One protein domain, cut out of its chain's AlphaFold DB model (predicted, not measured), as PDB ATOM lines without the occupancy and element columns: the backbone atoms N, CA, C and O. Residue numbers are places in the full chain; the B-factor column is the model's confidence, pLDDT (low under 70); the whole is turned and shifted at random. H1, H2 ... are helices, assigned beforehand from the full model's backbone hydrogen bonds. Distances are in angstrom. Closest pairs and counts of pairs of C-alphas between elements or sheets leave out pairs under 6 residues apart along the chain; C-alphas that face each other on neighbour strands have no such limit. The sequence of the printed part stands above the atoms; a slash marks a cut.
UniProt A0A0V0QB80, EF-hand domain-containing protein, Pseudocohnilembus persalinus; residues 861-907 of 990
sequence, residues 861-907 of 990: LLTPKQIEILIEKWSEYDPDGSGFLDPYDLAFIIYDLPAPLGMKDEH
ATOM      1  N   LEU A 861      26.257 -38.830  17.728       62.22
ATOM      2  CA  LEU A 861      25.104 -39.732  17.850       62.22
ATOM      3  C   LEU A 861      24.674 -39.936  19.322       62.22
ATOM      4  O   LEU A 861      23.575 -40.420  19.587       62.22
ATOM      5  N   LEU A 862      25.568 -39.616  20.266       68.06
ATOM      6  CA  LEU A 862      25.399 -39.736  21.710       68.06
ATOM      7  C   LEU A 862      25.990 -38.504  22.401       68.06
ATOM      8  O   LEU A 862      27.206 -38.323  22.412       68.06
ATOM      9  N   THR A 863      25.127 -37.696  23.010       72.00
ATOM     10  CA  THR A 863      25.530 -36.485  23.745       72.00
ATOM     11  C   THR A 863      26.128 -36.825  25.120       72.00
ATOM     12  O   THR A 863      25.767 -37.853  25.707       72.00
ATOM     13  N   PRO A 864      26.976 -35.958  25.713       72.94
ATOM     14  CA  PRO A 864      27.527 -36.172  27.057       72.94
ATOM     15  C   PRO A 864      26.441 -36.433  28.111       72.94
ATOM     16  O   PRO A 864      26.531 -37.381  28.887       72.94
ATOM     17  N   LYS A 865      25.338 -35.680  28.049       75.56
ATOM     18  CA  LYS A 865      24.164 -35.839  28.920       75.56
ATOM     19  C   LYS A 865      23.480 -37.209  28.796       75.56
ATOM     20  O   LYS A 865      22.956 -37.734  29.774       75.56
ATOM     21  N   GLN A 866      23.470 -37.810  27.606       76.69
ATOM     22  CA  GLN A 866      22.959 -39.173  27.417       76.69
ATOM     23  C   GLN A 866      23.894 -40.205  28.068       76.69
ATOM     24  O   GLN A 866      23.418 -41.156  28.685       76.69
ATOM     25  N   ILE A 867      25.211 -39.988  28.006       81.31
ATOM     26  CA  ILE A 867      26.201 -40.825  28.700       81.31
ATOM     27  C   ILE A 867      26.055 -40.696  30.228       81.31
ATOM     28  O   ILE A 867      26.116 -41.706  30.922       81.31
ATOM     29  N   GLU A 868      25.776 -39.502  30.759       83.75
ATOM     30  CA  GLU A 868      25.456 -39.317  32.185       83.75
ATOM     31  C   GLU A 868      24.212 -40.115  32.606       83.75
ATOM     32  O   GLU A 868      24.270 -40.841  33.595       83.75
ATOM     33  N   ILE A 869      23.126 -40.067  31.823       82.19
ATOM     34  CA  ILE A 869      21.905 -40.861  32.069       82.19
ATOM     35  C   ILE A 869      22.202 -42.371  32.026       82.19
ATOM     36  O   ILE A 869      21.657 -43.133  32.829       82.19
ATOM     37  N   LEU A 870      23.081 -42.817  31.121       84.38
ATOM     38  CA  LEU A 870      23.538 -44.208  31.069       84.38
ATOM     39  C   LEU A 870      24.319 -44.601  32.327       84.38
ATOM     40  O   LEU A 870      24.075 -45.675  32.866       84.38
ATOM     41  N   ILE A 871      25.232 -43.750  32.802       85.25
ATOM     42  CA  ILE A 871      26.041 -44.000  34.004       85.25
ATOM     43  C   ILE A 871      25.166 -43.983  35.264       85.25
ATOM     44  O   ILE A 871      25.294 -44.878  36.099       85.25
ATOM     45  N   GLU A 872      24.243 -43.025  35.383       84.62
ATOM     46  CA  GLU A 872      23.261 -42.961  36.470       84.62
ATOM     47  C   GLU A 872      22.449 -44.261  36.519       84.62
ATOM     48  O   GLU A 872      22.419 -44.934  37.551       84.62
ATOM     49  N   LYS A 873      21.878 -44.684  35.383       83.56
ATOM     50  CA  LYS A 873      21.116 -45.937  35.307       83.56
ATOM     51  C   LYS A 873      21.977 -47.172  35.538       83.56
ATOM     52  O   LYS A 873      21.525 -48.074  36.228       83.56
ATOM     53  N   TRP A 874      23.214 -47.218  35.049       84.88
ATOM     54  CA  TRP A 874      24.132 -48.321  35.337       84.88
ATOM     55  C   TRP A 874      24.414 -48.443  36.841       84.88
ATOM     56  O   TRP A 874      24.395 -49.546  37.383       84.88
ATOM     57  N   SER A 875      24.591 -47.316  37.541       85.19
ATOM     58  CA  SER A 875      24.860 -47.295  38.986       85.19
ATOM     59  C   SER A 875      23.701 -47.806  39.856       85.19
ATOM     60  O   SER A 875      23.934 -48.260  40.975       85.19
ATOM     61  N   GLU A 876      22.462 -47.802  39.345       84.81
ATOM     62  CA  GLU A 876      21.309 -48.411  40.028       84.81
ATOM     63  C   GLU A 876      21.359 -49.950  40.022       84.81
ATOM     64  O   GLU A 876      20.793 -50.576  40.921       84.81
ATOM     65  N   TYR A 877      22.032 -50.558  39.037       80.88
ATOM     66  CA  TYR A 877      22.112 -52.015  38.861       80.88
ATOM     67  C   TYR A 877      23.483 -52.608  39.241       80.88
ATOM     68  O   TYR A 877      23.539 -53.767  39.645       80.88
ATOM     69  N   ASP A 878      24.569 -51.829  39.173       84.00
ATOM     70  CA  ASP A 878      25.922 -52.195  39.630       84.00
ATOM     71  C   ASP A 878      26.405 -51.239  40.749       84.00
ATOM     72  O   ASP A 878      27.348 -50.464  40.553       84.00
ATOM     73  N   PRO A 879      25.758 -51.245  41.936       81.50
ATOM     74  CA  PRO A 879      26.066 -50.313  43.027       81.50
ATOM     75  C   PRO A 879      27.444 -50.548  43.667       81.50
ATOM     76  O   PRO A 879      27.981 -49.645  44.307       81.50
ATOM     77  N   ASP A 880      28.020 -51.741  43.492       80.94
ATOM     78  CA  ASP A 880      29.359 -52.092  43.977       80.94
ATOM     79  C   ASP A 880      30.475 -51.657  42.997       80.94
ATOM     80  O   ASP A 880      31.659 -51.793  43.314       80.94
ATOM     81  N   GLY A 881      30.120 -51.127  41.817       81.50
ATOM     82  CA  GLY A 881      31.073 -50.659  40.804       81.50
ATOM     83  C   GLY A 881      31.935 -51.780  40.218       81.50
ATOM     84  O   GLY A 881      33.112 -51.568  39.917       81.50
ATOM     85  N   SER A 882      31.375 -52.985  40.092       81.94
ATOM     86  CA  SER A 882      32.087 -54.172  39.614       81.94
ATOM     87  C   SER A 882      32.486 -54.084  38.135       81.94
ATOM     88  O   SER A 882      33.433 -54.752  37.715       81.94
ATOM     89  N   GLY A 883      31.779 -53.266  37.348       81.12
ATOM     90  CA  GLY A 883      31.933 -53.143  35.900       81.12
ATOM     91  C   GLY A 883      31.259 -54.268  35.110       81.12
ATOM     92  O   GLY A 883      31.439 -54.351  33.895       81.12
ATOM     93  N   PHE A 884      30.492 -55.137  35.776       79.94
ATOM     94  CA  PHE A 884      29.810 -56.280  35.174       79.94
ATOM     95  C   PHE A 884      28.318 -56.266  35.501       79.94
ATOM     96  O   PHE A 884      27.899 -55.839  36.570       79.94
ATOM     97  N   LEU A 885      27.517 -56.789  34.575       79.94
ATOM     98  CA  LEU A 885      26.065 -56.866  34.695       79.94
ATOM     99  C   LEU A 885      25.592 -58.279  34.340       79.94
ATOM    100  O   LEU A 885      26.159 -58.912  33.443       79.94
ATOM    101  N   ASP A 886      24.543 -58.774  35.000       79.00
ATOM    102  CA  ASP A 886      23.910 -60.027  34.589       79.00
ATOM    103  C   ASP A 886      23.212 -59.843  33.216       79.00
ATOM    104  O   ASP A 886      22.518 -58.842  32.998       79.00
ATOM    105  N   PRO A 887      23.353 -60.791  32.265       76.69
ATOM    106  CA  PRO A 887      22.661 -60.744  30.976       76.69
ATOM    107  C   PRO A 887      21.134 -60.574  31.039       76.69
ATOM    108  O   PRO A 887      20.545 -60.126  30.052       76.69
ATOM    109  N   TYR A 888      20.473 -60.940  32.144       76.25
ATOM    110  CA  TYR A 888      19.039 -60.691  32.332       76.25
ATOM    111  C   TYR A 888      18.735 -59.223  32.664       76.25
ATOM    112  O   TYR A 888      17.741 -58.691  32.166       76.25
ATOM    113  N   ASP A 889      19.597 -58.560  33.435       78.62
ATOM    114  CA  ASP A 889      19.410 -57.171  33.871       78.62
ATOM    115  C   ASP A 889      19.676 -56.170  32.739       78.62
ATOM    116  O   ASP A 889      19.009 -55.138  32.643       78.62
ATOM    117  N   LEU A 890      20.541 -56.537  31.784       78.88
ATOM    118  CA  LEU A 890      20.795 -55.756  30.567       78.88
ATOM    119  C   LEU A 890      19.507 -55.460  29.777       78.88
ATOM    120  O   LEU A 890      19.349 -54.375  29.218       78.88
ATOM    121  N   ALA A 891      18.567 -56.410  29.746       79.31
ATOM    122  CA  ALA A 891      17.291 -56.238  29.055       79.31
ATOM    123  C   ALA A 891      16.363 -55.228  29.752       79.31
ATOM    124  O   ALA A 891      15.537 -54.610  29.081       79.31
ATOM    125  N   PHE A 892      16.496 -55.048  31.071       80.12
ATOM    126  CA  PHE A 892      15.753 -54.037  31.823       80.12
ATOM    127  C   PHE A 892      16.388 -52.651  31.664       80.12
ATOM    128  O   PHE A 892      15.673 -51.711  31.338       80.12
ATOM    129  N   ILE A 893      17.721 -52.537  31.739       82.75
ATOM    130  CA  ILE A 893      18.431 -51.266  31.496       82.75
ATOM    131  C   ILE A 893      18.106 -50.694  30.105       82.75
ATOM    132  O   ILE A 893      17.746 -49.525  29.990       82.75
ATOM    133  N   ILE A 894      18.155 -51.513  29.047       82.00
ATOM    134  CA  ILE A 894      17.829 -51.070  27.676       82.00
ATOM    135  C   ILE A 894      16.358 -50.627  27.547       82.00
ATOM    136  O   ILE A 894      16.042 -49.765  26.726       82.00
ATOM    137  N   TYR A 895      15.450 -51.181  28.356       82.94
ATOM    138  CA  TYR A 895      14.047 -50.762  28.394       82.94
ATOM    139  C   TYR A 895      13.831 -49.472  29.204       82.94
ATOM    140  O   TYR A 895      12.952 -48.688  28.861       82.94
ATOM    141  N   ASP A 896      14.618 -49.239  30.258       80.00
ATOM    142  CA  ASP A 896      14.483 -48.077  31.146       80.00
ATOM    143  C   ASP A 896      15.228 -46.818  30.665       80.00
ATOM    144  O   ASP A 896      14.931 -45.712  31.143       80.00
ATOM    145  N   LEU A 897      16.151 -46.966  29.711       84.75
ATOM    146  CA  LEU A 897      16.868 -45.870  29.053       84.75
ATOM    147  C   LEU A 897      16.017 -45.192  27.955       84.75
ATOM    148  O   LEU A 897      15.393 -45.888  27.147       84.75
ATOM    149  N   PRO A 898      16.006 -43.845  27.881       80.75
ATOM    150  CA  PRO A 898      15.337 -43.105  26.810       80.75
ATOM    151  C   PRO A 898      16.030 -43.298  25.456       80.75
ATOM    152  O   PRO A 898      17.239 -43.543  25.376       80.75
ATOM    153  N   ALA A 899      15.267 -43.150  24.372       76.06
ATOM    154  CA  ALA A 899      15.833 -43.061  23.028       76.06
ATOM    155  C   ALA A 899      16.803 -41.858  22.932       76.06
ATOM    156  O   ALA A 899      16.507 -40.802  23.497       76.06
ATOM    157  N   PRO A 900      17.959 -41.970  22.244       71.69
ATOM    158  CA  PRO A 900      18.388 -43.057  21.358       71.69
ATOM    159  C   PRO A 900      19.141 -44.214  22.047       71.69
ATOM    160  O   PRO A 900      19.486 -45.181  21.374       71.69
ATOM    161  N   LEU A 901      19.420 -44.134  23.354       78.50
ATOM    162  CA  LEU A 901      20.199 -45.150  24.086       78.50
ATOM    163  C   LEU A 901      19.408 -46.414  24.437       78.50
ATOM    164  O   LEU A 901      19.991 -47.487  24.589       78.50
ATOM    165  N   GLY A 902      18.094 -46.284  24.593       78.62
ATOM    166  CA  GLY A 902      17.192 -47.382  24.913       78.62
ATOM    167  C   GLY A 902      15.824 -47.230  24.263       78.62
ATOM    168  O   GLY A 902      15.633 -46.450  23.330       78.62
ATOM    169  N   MET A 903      14.871 -48.024  24.744       79.44
ATOM    170  CA  MET A 903      13.549 -48.197  24.131       79.44
ATOM    171  C   MET A 903      12.418 -47.463  24.867       79.44
ATOM    172  O   MET A 903      11.245 -47.709  24.587       79.44
ATOM    173  N   LYS A 904      12.739 -46.583  25.820       75.44
ATOM    174  CA  LYS A 904      11.737 -45.821  26.569       75.44
ATOM    175  C   LYS A 904      11.268 -44.607  25.771       75.44
ATOM    176  O   LYS A 904      12.003 -43.633  25.612       75.44
ATOM    177  N   ASP A 905      10.025 -44.664  25.303       59.66
ATOM    178  CA  ASP A 905       9.365 -43.553  24.616       59.66
ATOM    179  C   ASP A 905       9.147 -42.357  25.565       59.66
ATOM    180  O   ASP A 905       8.353 -42.433  26.505       59.66
ATOM    181  N   GLU A 906       9.758 -41.202  25.276       55.31
ATOM    182  CA  GLU A 906       9.500 -39.936  25.994       55.31
ATOM    183  C   GLU A 906       8.189 -39.231  25.568       55.31
ATOM    184  O   GLU A 906       7.952 -38.060  25.864       55.31
ATOM    185  N   HIS A 907       7.263 -39.937  24.915       43.94
ATOM    186  CA  HIS A 907       5.968 -39.387  24.498       43.94
ATOM    187  C   HIS A 907       4.897 -39.365  25.611       43.94
ATOM    188  O   HIS A 907       3.720 -39.612  25.349       43.94
TER     189      HIS A 907
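Overview. This is residues 861 to 907 of the 990 residues of the protein "EF-hand domain-containing protein" of Pseudocohnilembus persalinus (UniProt A0A0V0QB80). The printed part is a broad U of two helices: the longer H1 forms one arm, a wide loop of residues 878 to 889 turns the chain round, and the short H2 lies in the other arm, running back the opposite way at a steep angle to H1. After H2, residues 897 to 907 turn in a further loop and run out to the end of the printed part at His 907. The printed part has 47 residues with two named helices, H1 then H2, and no named strand; the class is all helix, with 21 of the 47 residues, under half, in named elements. The whole is compact, with a radius of gyration of the C-alphas of 10.9 A and spans of 31 by 22 by 15 A.

Along the chain. H1 comprises residues 864 to 877, from C-alpha 864 at (27.527, -36.172, 27.057) to C-alpha 877 at (22.112, -52.015, 38.861), a length of 20.5 A. H2 comprises residues 890 to 896, is 10.0 A long and ends with C-alpha 896 at (14.483, -48.077, 31.146).

Arrangement. H1 and H2 are close but not clearly touching, with 2 pairs of C-alphas within 8 A. Their closest C-alphas, those of Lys 873 and Ile 893, are 7.1 A apart. Their lines stand at a steep tilt of 58 degrees, opposite ways, and their centres are 12.0 A apart. Of the O i to N i+4 pairs, 9 of 10 are within hydrogen-bond range in H1 and 2 of 3 in H2.

Size, cuts and confidence. The two C-alphas farthest apart, those of Ser 882 and His 907, are 33.6 A from each other. The printed part has no cut. The link from H1 to H2 is long, with 12 residues. The mean pLDDT of the printed part is 77.9; residues 861 to 862 and 905 to 907 are under 70.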